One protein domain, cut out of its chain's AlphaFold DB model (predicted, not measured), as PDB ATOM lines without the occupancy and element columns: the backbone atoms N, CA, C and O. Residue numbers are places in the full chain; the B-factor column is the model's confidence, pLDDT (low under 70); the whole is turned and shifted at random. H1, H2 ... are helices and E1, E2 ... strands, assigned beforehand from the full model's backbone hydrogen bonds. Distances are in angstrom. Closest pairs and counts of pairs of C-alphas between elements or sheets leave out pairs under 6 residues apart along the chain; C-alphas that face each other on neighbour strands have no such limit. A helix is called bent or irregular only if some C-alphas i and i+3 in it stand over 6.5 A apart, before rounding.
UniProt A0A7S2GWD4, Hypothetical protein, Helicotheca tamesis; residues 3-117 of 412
ATOM      1  N   PHE A   3     157.978 145.045 118.567       91.88
ATOM      2  CA  PHE A   3     157.833 144.817 119.998       91.88
ATOM      3  C   PHE A   3     159.208 144.901 120.650       91.88
ATOM      4  O   PHE A   3     160.172 144.313 120.155       91.88
ATOM      5  N   VAL A   4     159.287 145.616 121.769       93.56
ATOM      6  CA  VAL A   4     160.507 145.777 122.562       93.56
ATOM      7  C   VAL A   4     160.153 145.483 124.010       93.56
ATOM      8  O   VAL A   4     159.213 146.071 124.536       93.56
ATOM      9  N   HIS A   5     160.878 144.569 124.643       93.94
ATOM     10  CA  HIS A   5     160.714 144.264 126.063       93.94
ATOM     11  C   HIS A   5     162.036 143.788 126.660       93.94
ATOM     12  O   HIS A   5     162.947 143.387 125.934       93.94
ATOM     13  N   MET A   6     162.157 143.866 127.981       94.19
ATOM     14  CA  MET A   6     163.334 143.408 128.709       94.19
ATOM     15  C   MET A   6     162.953 142.267 129.642       94.19
ATOM     16  O   MET A   6     162.047 142.424 130.453       94.19
ATOM     17  N   ASP A   7     163.680 141.159 129.542       96.00
ATOM     18  CA  ASP A   7     163.422 139.933 130.293       96.00
ATOM     19  C   ASP A   7     164.655 139.466 131.068       96.00
ATOM     20  O   ASP A   7     165.801 139.674 130.657       96.00
ATOM     21  N   ASP A   8     164.411 138.780 132.181       95.12
ATOM     22  CA  ASP A   8     165.414 138.001 132.905       95.12
ATOM     23  C   ASP A   8     165.373 136.516 132.511       95.12
ATOM     24  O   ASP A   8     164.507 136.073 131.759       95.12
ATOM     25  N   LYS A   9     166.320 135.729 133.030       94.69
ATOM     26  CA  LYS A   9     166.431 134.291 132.745       94.69
ATOM     27  C   LYS A   9     165.159 133.488 133.071       94.69
ATOM     28  O   LYS A   9     164.918 132.466 132.428       94.69
ATOM     29  N   ASN A  10     164.401 133.890 134.090       93.44
ATOM     30  CA  ASN A  10     163.287 133.102 134.611       93.44
ATOM     31  C   ASN A  10     161.989 133.349 133.832       93.44
ATOM     32  O   ASN A  10     161.130 132.467 133.819       93.44
ATOM     33  N   SER A  11     161.874 134.489 133.144       94.06
ATOM     34  CA  SER A  11     160.728 134.818 132.291       94.06
ATOM     35  C   SER A  11     160.463 133.750 131.220       94.06
ATOM     36  O   SER A  11     161.373 133.236 130.559       94.06
ATOM     37  N   ASP A  12     159.182 133.432 131.017       91.12
ATOM     38  CA  ASP A  12     158.724 132.509 129.973       91.12
ATOM     39  C   ASP A  12     158.857 133.073 128.560       91.12
ATOM     40  O   ASP A  12     158.877 132.308 127.598       91.12
ATOM     41  N   GLN A  13     159.010 134.390 128.437       90.56
ATOM     42  CA  GLN A  13     159.224 135.077 127.164       90.56
ATOM     43  C   GLN A  13     160.716 135.266 126.844       90.56
ATOM     44  O   GLN A  13     161.071 135.613 125.715       90.56
ATOM     45  N   CYS A  14     161.610 134.939 127.787       94.56
ATOM     46  CA  CYS A  14     163.040 135.133 127.606       94.56
ATOM     47  C   CYS A  14     163.637 134.134 126.609       94.56
ATOM     48  O   CYS A  14     163.843 132.946 126.889       94.56
ATOM     49  N   VAL A  15     163.962 134.640 125.424       93.88
ATOM     50  CA  VAL A  15     164.541 133.845 124.346       93.88
ATOM     51  C   VAL A  15     165.983 133.443 124.667       93.88
ATOM     52  O   VAL A  15     166.784 134.264 125.113       93.88
ATOM     53  N   CYS A  16     166.342 132.187 124.382       93.25
ATOM     54  CA  CYS A  16     167.678 131.633 124.632       93.25
ATOM     55  C   CYS A  16     168.116 131.742 126.115       93.25
ATOM     56  O   CYS A  16     169.308 131.842 126.426       93.25
ATOM     57  N   SER A  17     167.166 131.706 127.055       94.50
ATOM     58  CA  SER A  17     167.459 131.817 128.490       94.50
ATOM     59  C   SER A  17     168.237 130.632 129.068       94.50
ATOM     60  O   SER A  17     168.903 130.778 130.096       94.50
ATOM     61  N   HIS A  18     168.248 129.479 128.388       91.50
ATOM     62  CA  HIS A  18     169.042 128.315 128.799       91.50
ATOM     63  C   HIS A  18     170.545 128.628 128.921       91.50
ATOM     64  O   HIS A  18     171.206 128.098 129.812       91.50
ATOM     65  N   GLY A  19     171.067 129.519 128.070       87.25
ATOM     66  CA  GLY A  19     172.469 129.942 128.069       87.25
ATOM     67  C   GLY A  19     172.775 131.163 128.944       87.25
ATOM     68  O   GLY A  19     173.906 131.640 128.935       87.25
ATOM     69  N   MET A  20     171.793 131.711 129.668       92.50
ATOM     70  CA  MET A  20     171.979 132.907 130.502       92.50
ATOM     71  C   MET A  20     172.423 132.552 131.925       92.50
ATOM     72  O   MET A  20     172.000 131.538 132.491       92.50
ATOM     73  N   SER A  21     173.221 133.415 132.557       92.50
ATOM     74  CA  SER A  21     173.409 133.381 134.014       92.50
ATOM     75  C   SER A  21     172.186 133.982 134.729       92.50
ATOM     76  O   SER A  21     171.356 134.645 134.107       92.50
ATOM     77  N   ARG A  22     172.039 133.748 136.043       90.19
ATOM     78  CA  ARG A  22     170.880 134.248 136.819       90.19
ATOM     79  C   ARG A  22     170.796 135.779 136.889       90.19
ATOM     80  O   ARG A  22     169.702 136.300 137.047       90.19
ATOM     81  N   SER A  23     171.921 136.482 136.773       90.88
ATOM     82  CA  SER A  23     171.985 137.949 136.821       90.88
ATOM     83  C   SER A  23     171.845 138.615 135.449       90.88
ATOM     84  O   SER A  23     171.720 139.835 135.369       90.88
ATOM     85  N   MET A  24     171.876 137.841 134.361       91.31
ATOM     86  CA  MET A  24     171.757 138.385 133.013       91.31
ATOM     87  C   MET A  24     170.315 138.768 132.689       91.31
ATOM     88  O   MET A  24     169.362 138.063 133.029       91.31
ATOM     89  N   ARG A  25     170.177 139.865 131.945       93.00
ATOM     90  CA  ARG A  25     168.922 140.313 131.336       93.00
ATOM     91  C   ARG A  25     169.121 140.475 129.834       93.00
ATOM     92  O   ARG A  25     170.237 140.728 129.379       93.00
ATOM     93  N   ARG A  26     168.048 140.328 129.061       93.81
ATOM     94  CA  ARG A  26     168.038 140.539 127.609       93.81
ATOM     95  C   ARG A  26     167.028 141.617 127.258       93.81
ATOM     96  O   ARG A  26     165.869 141.520 127.643       93.81
ATOM     97  N   LEU A  27     167.461 142.601 126.473       94.94
ATOM     98  CA  LEU A  27     166.552 143.451 125.715       94.94
ATOM     99  C   LEU A  27     166.189 142.714 124.423       94.94
ATOM    100  O   LEU A  27     167.045 142.489 123.566       94.94
ATOM    101  N   ILE A  28     164.930 142.321 124.294       95.06
ATOM    102  CA  ILE A  28     164.416 141.569 123.157       95.06
ATOM    103  C   ILE A  28     163.671 142.540 122.248       95.06
ATOM    104  O   ILE A  28     162.672 143.148 122.632       95.06
ATOM    105  N   VAL A  29     164.161 142.661 121.015       94.56
ATOM    106  CA  VAL A  29     163.491 143.393 119.941       94.56
ATOM    107  C   VAL A  29     163.002 142.379 118.920       94.56
ATOM    108  O   VAL A  29     163.793 141.618 118.363       94.56
ATOM    109  N   SER A  30     161.699 142.362 118.668       92.44
ATOM    110  CA  SER A  30     161.079 141.478 117.683       92.44
ATOM    111  C   SER A  30     160.138 142.260 116.781       92.44
ATOM    112  O   SER A  30     159.678 143.352 117.114       92.44
ATOM    113  N   ALA A  31     159.846 141.706 115.613       89.38
ATOM    114  CA  ALA A  31     158.853 142.271 114.723       89.38
ATOM    115  C   ALA A  31     158.014 141.170 114.088       89.38
ATOM    116  O   ALA A  31     158.477 140.057 113.849       89.38
ATOM    117  N   LYS A  32     156.767 141.525 113.798       83.44
ATOM    118  CA  LYS A  32     155.831 140.725 113.015       83.44
ATOM    119  C   LYS A  32     155.549 141.454 111.706       83.44
ATOM    120  O   LYS A  32     155.132 142.619 111.737       83.44
ATOM    121  N   GLY A  33     155.756 140.757 110.596       73.88
ATOM    122  CA  GLY A  33     155.479 141.209 109.233       73.88
ATOM    123  C   GLY A  33     155.840 140.126 108.213       73.88
ATOM    124  O   GLY A  33     156.342 139.068 108.593       73.88
ATOM    125  N   SER A  34     155.577 140.390 106.936       67.25
ATOM    126  CA  SER A  34     155.879 139.466 105.839       67.25
ATOM    127  C   SER A  34     157.374 139.147 105.729       67.25
ATOM    128  O   SER A  34     158.208 140.046 105.633       67.25
ATOM    129  N   ALA A  35     157.712 137.856 105.666       62.31
ATOM    130  CA  ALA A  35     159.070 137.390 105.365       62.31
ATOM    131  C   ALA A  35     159.452 137.556 103.877       62.31
ATOM    132  O   ALA A  35     160.543 137.139 103.482       62.31
ATOM    133  N   ALA A  36     158.573 138.143 103.051       59.72
ATOM    134  CA  ALA A  36     158.846 138.446 101.648       59.72
ATOM    135  C   ALA A  36     160.144 139.251 101.473       59.72
ATOM    136  O   ALA A  36     160.571 139.981 102.375       59.72
ATOM    137  N   ASN A  37     160.770 139.093 100.302       64.31
ATOM    138  CA  ASN A  37     162.076 139.672  99.984       64.31
ATOM    139  C   ASN A  37     163.114 139.376 101.086       64.31
ATOM    140  O   ASN A  37     163.781 140.270 101.611       64.31
ATOM    141  N   THR A  38     163.195 138.114 101.530       68.88
ATOM    142  CA  THR A  38     164.108 137.692 102.611       68.88
ATOM    143  C   THR A  38     163.987 138.557 103.874       68.88
ATOM    144  O   THR A  38     164.976 138.933 104.488       68.88
ATOM    145  N   GLY A  39     162.758 138.920 104.249       73.44
ATOM    146  CA  GLY A  39     162.444 139.726 105.430       73.44
ATOM    147  C   GLY A  39     162.822 141.202 105.347       73.44
ATOM    148  O   GLY A  39     162.636 141.914 106.333       73.44
ATOM    149  N   ALA A  40     163.296 141.698 104.201       75.75
ATOM    150  CA  ALA A  40     163.658 143.102 104.036       75.75
ATOM    151  C   ALA A  40     162.509 144.055 104.388       75.75
ATOM    152  O   ALA A  40     162.739 145.115 104.961       75.75
ATOM    153  N   HIS A  41     161.260 143.662 104.128       74.88
ATOM    154  CA  HIS A  41     160.087 144.464 104.485       74.88
ATOM    155  C   HIS A  41     159.922 144.635 105.999       74.88
ATOM    156  O   HIS A  41     159.491 145.689 106.454       74.88
ATOM    157  N   ILE A  42     160.302 143.634 106.796       84.56
ATOM    158  CA  ILE A  42     160.280 143.726 108.262       84.56
ATOM    159  C   ILE A  42     161.342 144.725 108.733       84.56
ATOM    160  O   ILE A  42     161.070 145.565 109.592       84.56
ATOM    161  N   TRP A  43     162.536 144.655 108.142       85.62
ATOM    162  CA  TRP A  43     163.663 145.530 108.463       85.62
ATOM    163  C   TRP A  43     163.397 146.987 108.076       85.62
ATOM    164  O   TRP A  43     163.467 147.864 108.939       85.62
ATOM    165  N   MET A  44     163.004 147.225 106.822       80.69
ATOM    166  CA  MET A  44     162.631 148.548 106.305       80.69
ATOM    167  C   MET A  44     161.347 149.086 106.947       80.69
ATOM    168  O   MET A  44     161.189 150.293 107.087       80.69
ATOM    169  N   GLY A  45     160.460 148.204 107.416       75.88
ATOM    170  CA  GLY A  45     159.253 148.547 108.174       75.88
ATOM    171  C   GLY A  45     159.513 149.059 109.598       75.88
ATOM    172  O   GLY A  45     158.583 149.111 110.402       75.88
ATOM    173  N   GLY A  46     160.762 149.407 109.923       82.75
ATOM    174  CA  GLY A  46     161.164 150.094 111.148       82.75
ATOM    175  C   GLY A  46     161.953 149.243 112.142       82.75
ATOM    176  O   GLY A  46     162.495 149.801 113.096       82.75
ATOM    177  N   LEU A  47     162.059 147.918 111.952       90.12
ATOM    178  CA  LEU A  47     162.843 147.071 112.861       90.12
ATOM    179  C   LEU A  47     164.316 147.498 112.873       90.12
ATOM    180  O   LEU A  47     164.930 147.542 113.940       90.12
ATOM    181  N   ASP A  48     164.872 147.860 111.715       87.19
ATOM    182  CA  ASP A  48     166.254 148.332 111.635       87.19
ATOM    183  C   ASP A  48     166.453 149.593 112.486       87.19
ATOM    184  O   ASP A  48     167.259 149.592 113.418       87.19
ATOM    185  N   LEU A  49     165.612 150.610 112.268       87.50
ATOM    186  CA  LEU A  49     165.626 151.873 113.009       87.50
ATOM    187  C   LEU A  49     165.520 151.662 114.526       87.50
ATOM    188  O   LEU A  49     166.294 152.247 115.290       87.50
ATOM    189  N   VAL A  50     164.584 150.817 114.973       92.38
ATOM    190  CA  VAL A  50     164.399 150.521 116.402       92.38
ATOM    191  C   VAL A  50     165.637 149.835 116.969       92.38
ATOM    192  O   VAL A  50     166.141 150.248 118.013       92.38
ATOM    193  N   THR A  51     166.182 148.831 116.278       91.62
ATOM    194  CA  THR A  51     167.359 148.121 116.789       91.62
ATOM    195  C   THR A  51     168.627 148.975 116.773       91.62
ATOM    196  O   THR A  51     169.438 148.848 117.682       91.62
ATOM    197  N   GLN A  52     168.814 149.859 115.789       89.31
ATOM    198  CA  GLN A  52     169.933 150.809 115.774       89.31
ATOM    199  C   GLN A  52     169.812 151.849 116.890       89.31
ATOM    200  O   GLN A  52     170.808 152.266 117.476       89.31
ATOM    201  N   SER A  53     168.588 152.277 117.197       91.88
ATOM    202  CA  SER A  53     168.337 153.220 118.289       91.88
ATOM    203  C   SER A  53     168.590 152.570 119.651       91.88
ATOM    204  O   SER A  53     169.274 153.163 120.480       91.88
ATOM    205  N   ALA A  54     168.145 151.325 119.845       90.75
ATOM    206  CA  ALA A  54     168.464 150.543 121.038       90.75
ATOM    207  C   ALA A  54     169.978 150.317 121.192       90.75
ATOM    208  O   ALA A  54     170.517 150.546 122.272       90.75
ATOM    209  N   ASP A  55     170.675 149.939 120.111       88.19
ATOM    210  CA  ASP A  55     172.132 149.749 120.125       88.19
ATOM    211  C   ASP A  55     172.859 151.024 120.577       88.19
ATOM    212  O   ASP A  55     173.737 150.943 121.431       88.19
ATOM    213  N   ARG A  56     172.482 152.200 120.053       88.00
ATOM    214  CA  ARG A  56     173.108 153.483 120.428       88.00
ATOM    215  C   ARG A  56     172.996 153.764 121.927       88.00
ATOM    216  O   ARG A  56     174.002 154.085 122.552       88.00
ATOM    217  N   VAL A  57     171.804 153.591 122.501       89.69
ATOM    218  CA  VAL A  57     171.554 153.816 123.937       89.69
ATOM    219  C   VAL A  57     172.296 152.794 124.801       89.69
ATOM    220  O   VAL A  57     172.871 153.134 125.834       89.69
ATOM    221  N   ILE A  58     172.310 151.528 124.384       88.50
ATOM    222  CA  ILE A  58     173.005 150.464 125.111       88.50
ATOM    223  C   ILE A  58     174.514 150.717 125.124       88.50
ATOM    224  O   ILE A  58     175.142 150.605 126.175       88.50
ATOM    225  N   GLN A  59     175.095 151.081 123.980       84.69
ATOM    226  CA  GLN A  59     176.529 151.352 123.870       84.69
ATOM    227  C   GLN A  59     176.949 152.558 124.714       84.69
ATOM    228  O   GLN A  59     177.967 152.479 125.398       84.69
ATOM    229  N   SER A  60     176.150 153.632 124.737       86.56
ATOM    230  CA  SER A  60     176.451 154.812 125.557       86.56
ATOM    231  C   SER A  60     176.337 154.552 127.060       86.56
ATOM    232  O   SER A  60     177.031 155.192 127.838       86.56
ATOM    233  N   THR A  61     175.458 153.635 127.473       88.06
ATOM    234  CA  THR A  61     175.134 153.418 128.896       88.06
ATOM    235  C   THR A  61     175.939 152.280 129.519       88.06
ATOM    236  O   THR A  61     176.292 152.337 130.690       88.06
ATOM    237  N   LEU A  62     176.220 151.225 128.748       85.94
ATOM    238  CA  LEU A  62     176.869 150.003 129.236       85.94
ATOM    239  C   LEU A  62     178.321 149.860 128.764       85.94
ATOM    240  O   LEU A  62     178.897 148.788 128.932       85.94
ATOM    241  N   TYR A  63     178.901 150.898 128.149       80.62
ATOM    242  CA  TYR A  63     180.298 150.932 127.686       80.62
ATOM    243  C   TYR A  63     180.720 149.676 126.897       80.62
ATOM    244  O   TYR A  63     181.807 149.135 127.079       80.62
ATOM    245  N   GLY A  64     179.830 149.166 126.040       71.88
ATOM    246  CA  GLY A  64     180.103 147.990 125.208       71.88
ATOM    247  C   GLY A  64     180.017 146.628 125.904       71.88
ATOM    248  O   GLY A  64     180.256 145.613 125.255       71.88
ATOM    249  N   ALA A  65     179.600 146.555 127.173       80.88
ATOM    250  CA  ALA A  65     179.435 145.283 127.886       80.88
ATOM    251  C   ALA A  65     178.294 144.395 127.337       80.88
ATOM    252  O   ALA A  65     178.175 143.223 127.699       80.88
ATOM    253  N   ALA A  66     177.434 144.934 126.469       86.81
ATOM    254  CA  ALA A  66     176.316 144.206 125.885       86.81
ATOM    255  C   ALA A  66     176.695 143.518 124.566       86.81
ATOM    256  O   ALA A  66     177.251 144.126 123.652       86.81
ATOM    257  N   LYS A  67     176.293 142.252 124.431       88.44
ATOM    258  CA  LYS A  67     176.474 141.460 123.211       88.44
ATOM    259  C   LYS A  67     175.180 141.405 122.404       88.44
ATOM    260  O   LYS A  67     174.130 141.049 122.938       88.44
ATOM    261  N   ARG A  68     175.261 141.685 121.098       90.50
ATOM    262  CA  ARG A  68     174.111 141.561 120.190       90.50
ATOM    263  C   ARG A  68     174.041 140.175 119.556       90.50
ATOM    264  O   ARG A  68     174.928 139.746 118.814       90.50
ATOM    265  N   GLU A  69     172.929 139.506 119.815       93.88
ATOM    266  CA  GLU A  69     172.622 138.177 119.299       93.88
ATOM    267  C   GLU A  69     171.335 138.215 118.469       93.88
ATOM    268  O   GLU A  69     170.450 139.033 118.714       93.88
ATOM    269  N   ILE A  70     171.248 137.351 117.460       93.88
ATOM    270  CA  ILE A  70     170.077 137.199 116.595       93.88
ATOM    271  C   ILE A  70     169.566 135.774 116.734       93.88
ATOM    272  O   ILE A  70     170.329 134.820 116.604       93.88
ATOM    273  N   VAL A  71     168.276 135.621 116.999       94.56
ATOM    274  CA  VAL A  71     167.663 134.318 117.253       94.56
ATOM    275  C   VAL A  71     167.350 133.613 115.933       94.56
ATOM    276  O   VAL A  71     166.899 134.241 114.976       94.56
ATOM    277  N   CYS A  72     167.567 132.298 115.877       92.94
ATOM    278  CA  CYS A  72     167.157 131.475 114.747       92.94
ATOM    279  C   CYS A  72     165.615 131.426 114.640       92.94
ATOM    280  O   CYS A  72     164.961 130.956 115.578       92.94
ATOM    281  N   PRO A  73     165.016 131.848 113.509       90.06
ATOM    282  CA  PRO A  73     163.562 131.885 113.350       90.06
ATOM    283  C   PRO A  73     162.935 130.486 113.358       90.06
ATOM    284  O   PRO A  73     161.843 130.312 113.886       90.06
ATOM    285  N   TYR A  74     163.638 129.474 112.841       87.06
ATOM    286  CA  TYR A  74     163.148 128.091 112.840       87.06
ATOM    287  C   TYR A  74     163.137 127.485 114.245       87.06
ATOM    288  O   TYR A  74     162.169 126.836 114.627       87.06
ATOM    289  N   CYS A  75     164.151 127.775 115.066       91.62
ATOM    290  CA  CYS A  75     164.134 127.371 116.471       91.62
ATOM    291  C   CYS A  75     162.941 127.969 117.228       91.62
ATOM    292  O   CYS A  75     162.339 127.275 118.039       91.62
ATOM    293  N   LEU A  76     162.598 129.236 116.964       90.69
ATOM    294  CA  LEU A  76     161.428 129.882 117.566       90.69
ATOM    295  C   LEU A  76     160.101 129.271 117.103       90.69
ATOM    296  O   LEU A  76     159.136 129.296 117.859       90.69
ATOM    297  N   ALA A  77     160.045 128.758 115.875       86.12
ATOM    298  CA  ALA A  77     158.845 128.132 115.329       86.12
ATOM    299  C   ALA A  77     158.635 126.702 115.851       86.12
ATOM    300  O   ALA A  77     157.500 126.280 116.046       86.12
ATOM    301  N   GLU A  78     159.719 125.955 116.067       85.38
ATOM    302  CA  GLU A  78     159.657 124.519 116.371       85.38
ATOM    303  C   GLU A  78     159.829 124.185 117.857       85.38
ATOM    304  O   GLU A  78     159.522 123.072 118.281       85.38
ATOM    305  N   LYS A  79     160.374 125.106 118.660       89.56
ATOM    306  CA  LYS A  79     160.784 124.834 120.043       89.56
ATOM    307  C   LYS A  79     160.353 125.953 120.982       89.56
ATOM    308  O   LYS A  79     160.025 127.061 120.572       89.56
ATOM    309  N   SER A  80     160.429 125.673 122.284       92.50
ATOM    310  CA  SER A  80     160.332 126.714 123.311       92.50
ATOM    311  C   SER A  80     161.373 127.807 123.054       92.50
ATOM    312  O   SER A  80     162.555 127.509 122.852       92.50
ATOM    313  N   CYS A  81     160.953 129.071 123.135       92.62
ATOM    314  CA  CYS A  81     161.824 130.229 122.946       92.62
ATOM    315  C   CYS A  81     163.059 130.194 123.866       92.62
ATOM    316  O   CYS A  81     164.149 130.584 123.442       92.62
ATOM    317  N   LYS A  82     162.938 129.620 125.073       94.88
ATOM    318  CA  LYS A  82     164.042 129.443 126.030       94.88
ATOM    319  C   LYS A  82     165.210 128.645 125.454       94.88
ATOM    320  O   LYS A  82     166.354 128.879 125.839       94.88
ATOM    321  N   ARG A  83     164.938 127.717 124.529       94.62
ATOM    322  CA  ARG A  83     165.914 126.809 123.902       94.62
ATOM    323  C   ARG A  83     166.330 127.233 122.495       94.62
ATOM    324  O   ARG A  83     167.059 126.495 121.845       94.62
ATOM    325  N   ALA A  84     165.868 128.383 122.012       94.69
ATOM    326  CA  ALA A  84     166.177 128.792 120.653       94.69
ATOM    327  C   ALA A  84     167.671 129.091 120.473       94.69
ATOM    328  O   ALA A  84     168.272 129.774 121.302       94.69
ATOM    329  N   CYS A  85     168.261 128.610 119.374       94.31
ATOM    330  CA  CYS A  85     169.637 128.945 119.032       94.31
ATOM    331  C   CYS A  85     169.776 130.422 118.669       94.31
ATOM    332  O   CYS A  85     168.881 131.029 118.073       94.31
ATOM    333  N   VAL A  86     170.962 130.961 118.934       95.38
ATOM    334  CA  VAL A  86     171.328 132.331 118.590       95.38
ATOM    335  C   VAL A  86     172.585 132.374 117.734       95.38
ATOM    336  O   VAL A  86     173.444 131.496 117.782       95.38
ATOM    337  N   PHE A  87     172.693 133.442 116.962       93.44
ATOM    338  CA  PHE A  87     173.859 133.812 116.190       93.44
ATOM    339  C   PHE A  87     174.431 135.117 116.728       93.44
ATOM    340  O   PHE A  87     173.695 136.009 117.147       93.44
ATOM    341  N   ILE A  88     175.747 135.272 116.648       92.94
ATOM    342  CA  ILE A  88     176.396 136.553 116.933       92.94
ATOM    343  C   ILE A  88     176.238 137.445 115.702       92.94
ATOM    344  O   ILE A  88     176.636 137.050 114.602       92.94
ATOM    345  N   LYS A  89     175.682 138.650 115.877       89.88
ATOM    346  CA  LYS A  89     175.378 139.557 114.758       89.88
ATOM    347  C   LYS A  89     176.603 139.872 113.901       89.88
ATOM    348  O   LYS A  89     176.525 139.803 112.677       89.88
ATOM    349  N   ASP A  90     177.740 140.155 114.525       88.94
ATOM    350  CA  ASP A  90     178.960 140.514 113.794       88.94
ATOM    351  C   ASP A  90     179.570 139.326 113.046       88.94
ATOM    352  O   ASP A  90     180.198 139.494 112.002       88.94
ATOM    353  N   SER A  91     179.335 138.101 113.521       91.44
ATOM    354  CA  SER A  91     179.700 136.893 112.777       91.44
ATOM    355  C   SER A  91     178.816 136.701 111.546       91.44
ATOM    356  O   SER A  91     179.331 136.335 110.493       91.44
ATOM    357  N   ILE A  92     177.510 136.987 111.637       90.69
ATOM    358  CA  ILE A  92     176.622 136.957 110.464       90.69
ATOM    359  C   ILE A  92     177.038 138.023 109.446       90.69
ATOM    360  O   ILE A  92     177.152 137.722 108.260       90.69
ATOM    361  N   ARG A  93     177.305 139.254 109.902       88.50
ATOM    362  CA  ARG A  93     177.724 140.364 109.032       88.50
ATOM    363  C   ARG A  93     178.989 140.036 108.251       88.50
ATOM    364  O   ARG A  93     178.957 140.105 107.031       88.50
ATOM    365  N   ARG A  94     180.046 139.571 108.928       88.94
ATOM    366  CA  ARG A  94     181.294 139.160 108.264       88.94
ATOM    367  C   ARG A  94     181.064 138.077 107.208       88.94
ATOM    368  O   ARG A  94     181.658 138.129 106.139       88.94
ATOM    369  N   ARG A  95     180.172 137.118 107.482       88.00
ATOM    370  CA  ARG A  95     179.815 136.070 106.513       88.00
ATOM    371  C   ARG A  95     179.084 136.640 105.298       88.00
ATOM    372  O   ARG A  95     179.467 136.315 104.178       88.00
ATOM    373  N   LEU A  96     178.112 137.526 105.504       86.81
ATOM    374  CA  LEU A  96     177.434 138.223 104.407       86.81
ATOM    375  C   LEU A  96     178.408 139.046 103.560       86.81
ATOM    376  O   LEU A  96     178.333 138.990 102.337       86.81
ATOM    377  N   ASP A  97     179.338 139.757 104.199       86.06
ATOM    378  CA  ASP A  97     180.344 140.572 103.512       86.06
ATOM    379  C   ASP A  97     181.320 139.700 102.696       86.06
ATOM    380  O   ASP A  97     181.789 140.117 101.643       86.06
ATOM    381  N   SER A  98     181.548 138.447 103.113       85.19
ATOM    382  CA  SER A  98     182.286 137.432 102.340       85.19
ATOM    383  C   SER A  98     181.452 136.696 101.271       85.19
ATOM    384  O   SER A  98     181.917 135.718 100.694       85.19
ATOM    385  N   GLY A  99     180.203 137.110 101.028       84.06
ATOM    386  CA  GLY A  99     179.303 136.492 100.043       84.06
ATOM    387  C   GLY A  99     178.552 135.245 100.531       84.06
ATOM    388  O   GLY A  99     177.770 134.656  99.786       84.06
ATOM    389  N   VAL A 100     178.729 134.842 101.791       84.81
ATOM    390  CA  VAL A 100     178.035 133.691 102.379       84.81
ATOM    391  C   VAL A 100     176.648 134.120 102.859       84.81
ATOM    392  O   VAL A 100     176.500 134.767 103.894       84.81
ATOM    393  N   THR A 101     175.614 133.728 102.115       84.75
ATOM    394  CA  THR A 101     174.218 134.134 102.364       84.75
ATOM    395  C   THR A 101     173.443 133.197 103.284       84.75
ATOM    396  O   THR A 101     172.387 133.572 103.785       84.75
ATOM    397  N   THR A 102     173.949 131.991 103.548       86.50
ATOM    398  CA  THR A 102     173.275 131.001 104.400       86.50
ATOM    399  C   THR A 102     174.222 130.383 105.424       86.50
ATOM    400  O   THR A 102     175.444 130.345 105.245       86.50
ATOM    401  N   GLY A 103     173.665 129.865 106.514       85.00
ATOM    402  CA  GLY A 103     174.415 129.059 107.466       85.00
ATOM    403  C   GLY A 103     173.530 128.315 108.453       85.00
ATOM    404  O   GLY A 103     172.351 128.611 108.603       85.00
ATOM    405  N   ARG A 104     174.110 127.320 109.127       88.31
ATOM    406  CA  ARG A 104     173.372 126.474 110.067       88.31
ATOM    407  C   ARG A 104     173.411 127.028 111.489       88.31
ATOM    408  O   ARG A 104     174.458 127.506 111.925       88.31
ATOM    409  N   CYS A 105     172.286 126.958 112.201       89.50
ATOM    410  CA  CYS A 105     172.277 127.128 113.656       89.50
ATOM    411  C   CYS A 105     172.833 125.866 114.347       89.50
ATOM    412  O   CYS A 105     173.080 124.852 113.693       89.50
ATOM    413  N   GLN A 106     173.013 125.915 115.670       88.62
ATOM    414  CA  GLN A 106     173.519 124.772 116.451       88.62
ATOM    415  C   GLN A 106     172.578 123.557 116.411       88.62
ATOM    416  O   GLN A 106     173.041 122.426 116.466       88.62
ATOM    417  N   ASP A 107     171.281 123.793 116.224       86.00
ATOM    418  CA  ASP A 107     170.266 122.750 116.055       86.00
ATOM    419  C   ASP A 107     170.143 122.238 114.606       86.00
ATOM    420  O   ASP A 107     169.250 121.454 114.292       86.00
ATOM    421  N   GLY A 108     171.016 122.680 113.695       83.00
ATOM    422  CA  GLY A 108     171.073 122.189 112.318       83.00
ATOM    423  C   GLY A 108     170.140 122.883 111.318       83.00
ATOM    424  O   GLY A 108     170.247 122.602 110.122       83.00
ATOM    425  N   HIS A 109     169.283 123.825 111.740       79.94
ATOM    426  CA  HIS A 109     168.446 124.603 110.813       79.94
ATOM    427  C   HIS A 109     169.307 125.438 109.873       79.94
ATOM    428  O   HIS A 109     170.194 126.159 110.326       79.94
ATOM    429  N   ASN A 110     169.022 125.388 108.573       80.62
ATOM    430  CA  ASN A 110     169.697 126.219 107.583       80.62
ATOM    431  C   ASN A 110     168.994 127.577 107.461       80.62
ATOM    432  O   ASN A 110     167.844 127.639 107.035       80.62
ATOM    433  N   VAL A 111     169.684 128.652 107.828       87.06
ATOM    434  CA  VAL A 111     169.129 130.001 107.947       87.06
ATOM    435  C   VAL A 111     169.725 130.926 106.900       87.06
ATOM    436  O   VAL A 111     170.940 130.950 106.704       87.06
ATOM    437  N   ASP A 112     168.872 131.721 106.259       87.06
ATOM    438  CA  ASP A 112     169.308 132.833 105.418       87.06
ATOM    439  C   ASP A 112     169.750 134.009 106.289       87.06
ATOM    440  O   ASP A 112     168.979 134.574 107.065       87.06
ATOM    441  N   PHE A 113     171.007 134.397 106.155       89.56
ATOM    442  CA  PHE A 113     171.579 135.501 106.906       89.56
ATOM    443  C   PHE A 113     171.054 136.867 106.479       89.56
ATOM    444  O   PHE A 113     171.050 137.790 107.296       89.56
ATOM    445  N   ARG A 114     170.552 136.999 105.249       86.44
ATOM    446  CA  ARG A 114     169.906 138.228 104.768       86.44
ATOM    447  C   ARG A 114     168.635 138.501 105.565       86.44
ATOM    448  O   ARG A 114     168.463 139.613 106.058       86.44
ATOM    449  N   LEU A 115     167.848 137.455 105.833       87.38
ATOM    450  CA  LEU A 115     166.681 137.510 106.724       87.38
ATOM    451  C   LEU A 115     167.045 137.966 108.137       87.38
ATOM    452  O   LEU A 115     166.333 138.772 108.737       87.38
ATOM    453  N   LEU A 116     168.179 137.497 108.657       90.00
ATOM    454  CA  LEU A 116     168.629 137.828 110.008       90.00
ATOM    455  C   LEU A 116     169.197 139.244 110.158       90.00
ATOM    456  O   LEU A 116     169.287 139.730 111.281       90.00
ATOM    457  N   CYS A 117     169.634 139.884 109.074       85.81
ATOM    458  CA  CYS A 117     170.364 141.156 109.134       85.81
ATOM    459  C   CYS A 117     169.749 142.285 108.304       85.81
ATOM    460  O   CYS A 117     170.286 143.389 108.331       85.81
TER     461      CYS A 117
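Overview. This is residues 3 to 117 of the 412 residues of the protein "Hypothetical protein" of Helicotheca tamesis (UniProt A0A7S2GWD4). Three two-stranded pieces and four helices make a compact body: the short pair E3 and E4 is in its middle, the hairpin E1 and E2 lies to one side of it with the long, kinked helix H1 packed over E2, and the hairpin E5 and E6 lies to the other side. H4, at the end of the printed part, packs between the first residues of H1 and H3. The printed part has 115 residues, with four named helices and six named strands in the order E1 E2 H1 E3 H2 E4 H3 E5 E6 H4; its three sheets, E1 - E2, E3 - E4 and E5 - E6, are each antiparallel, and the class is mixed, helices and strands. The radius of gyration of the C-alphas is 14.1 A, and they span 36 by 31 by 27 A.

Along the chain. Find C-alpha 3 at (157.833, 144.817, 119.998); from there E1 runs through residues 3 to 8, 16.4 A long. E2, residues 25 to 31, covers 19.5 A. Next look for C-alpha 37 at (162.076, 139.672, 99.984), where H1 begins; it runs over residues 37 to 62, 34.4 A from end to end. H1 has a kink of 63 degrees near residue 44 and is irregular, with C-alphas 38 and 41 8.1 A apart. Then come E3, residues 69 to 71; H2, residues 73 to 78, 8.9 A; E4, residues 86 to 88; and H3, residues 89 to 97, 12.3 A. E5 is residues 102 to 104 and E6 residues 110 to 112. H4, residues 113 to 117, ends at C-alpha 117, (170.364, 141.156, 109.134).

Arrangement. Start at the hairpin E1 and E2, antiparallel at 157 degrees, where N 5 and O 28 are 3.0 A apart, within hydrogen-bond range. The closest C-alphas of E2 and H1 are those of Ala 31 and Leu 47, 6.5 A apart. E2 and E3 are near each other. E3 and E4 are antiparallel at 148 degrees, with N 70 and O 87 at 2.8 A. The closest C-alphas of E3 and H3 are those of Glu 69 and Lys 89, 5.5 A apart. H4 touches H3, closest at the C-alphas of Ile 92 and Phe 113, 6.3 A. H4 also touches H1, which meets it with residues 38 to 40 alone, closest at the C-alphas of Thr 38 and Leu 115, 4.9 A. In the hairpin E5 and E6, antiparallel at 147 degrees, N 103 and O 111 are 2.9 A apart. H2 touches no helix; its closest C-alpha to E6 is that of Tyr 74, 8.0 A from Val 111. Every O i to N i+4 pair is within hydrogen-bond range in H2, H3 and H4, and 17 of 22 are in H1.

Size, cuts and confidence. The C-alphas farthest apart are those of Arg 22 and Asn 37, 38.3 A. The printed part has no cut. Look for the long link at residues 9 to 24, between E1 and E2. The mean pLDDT of the printed part is 87.7, and residues 34 to 38 are under 70.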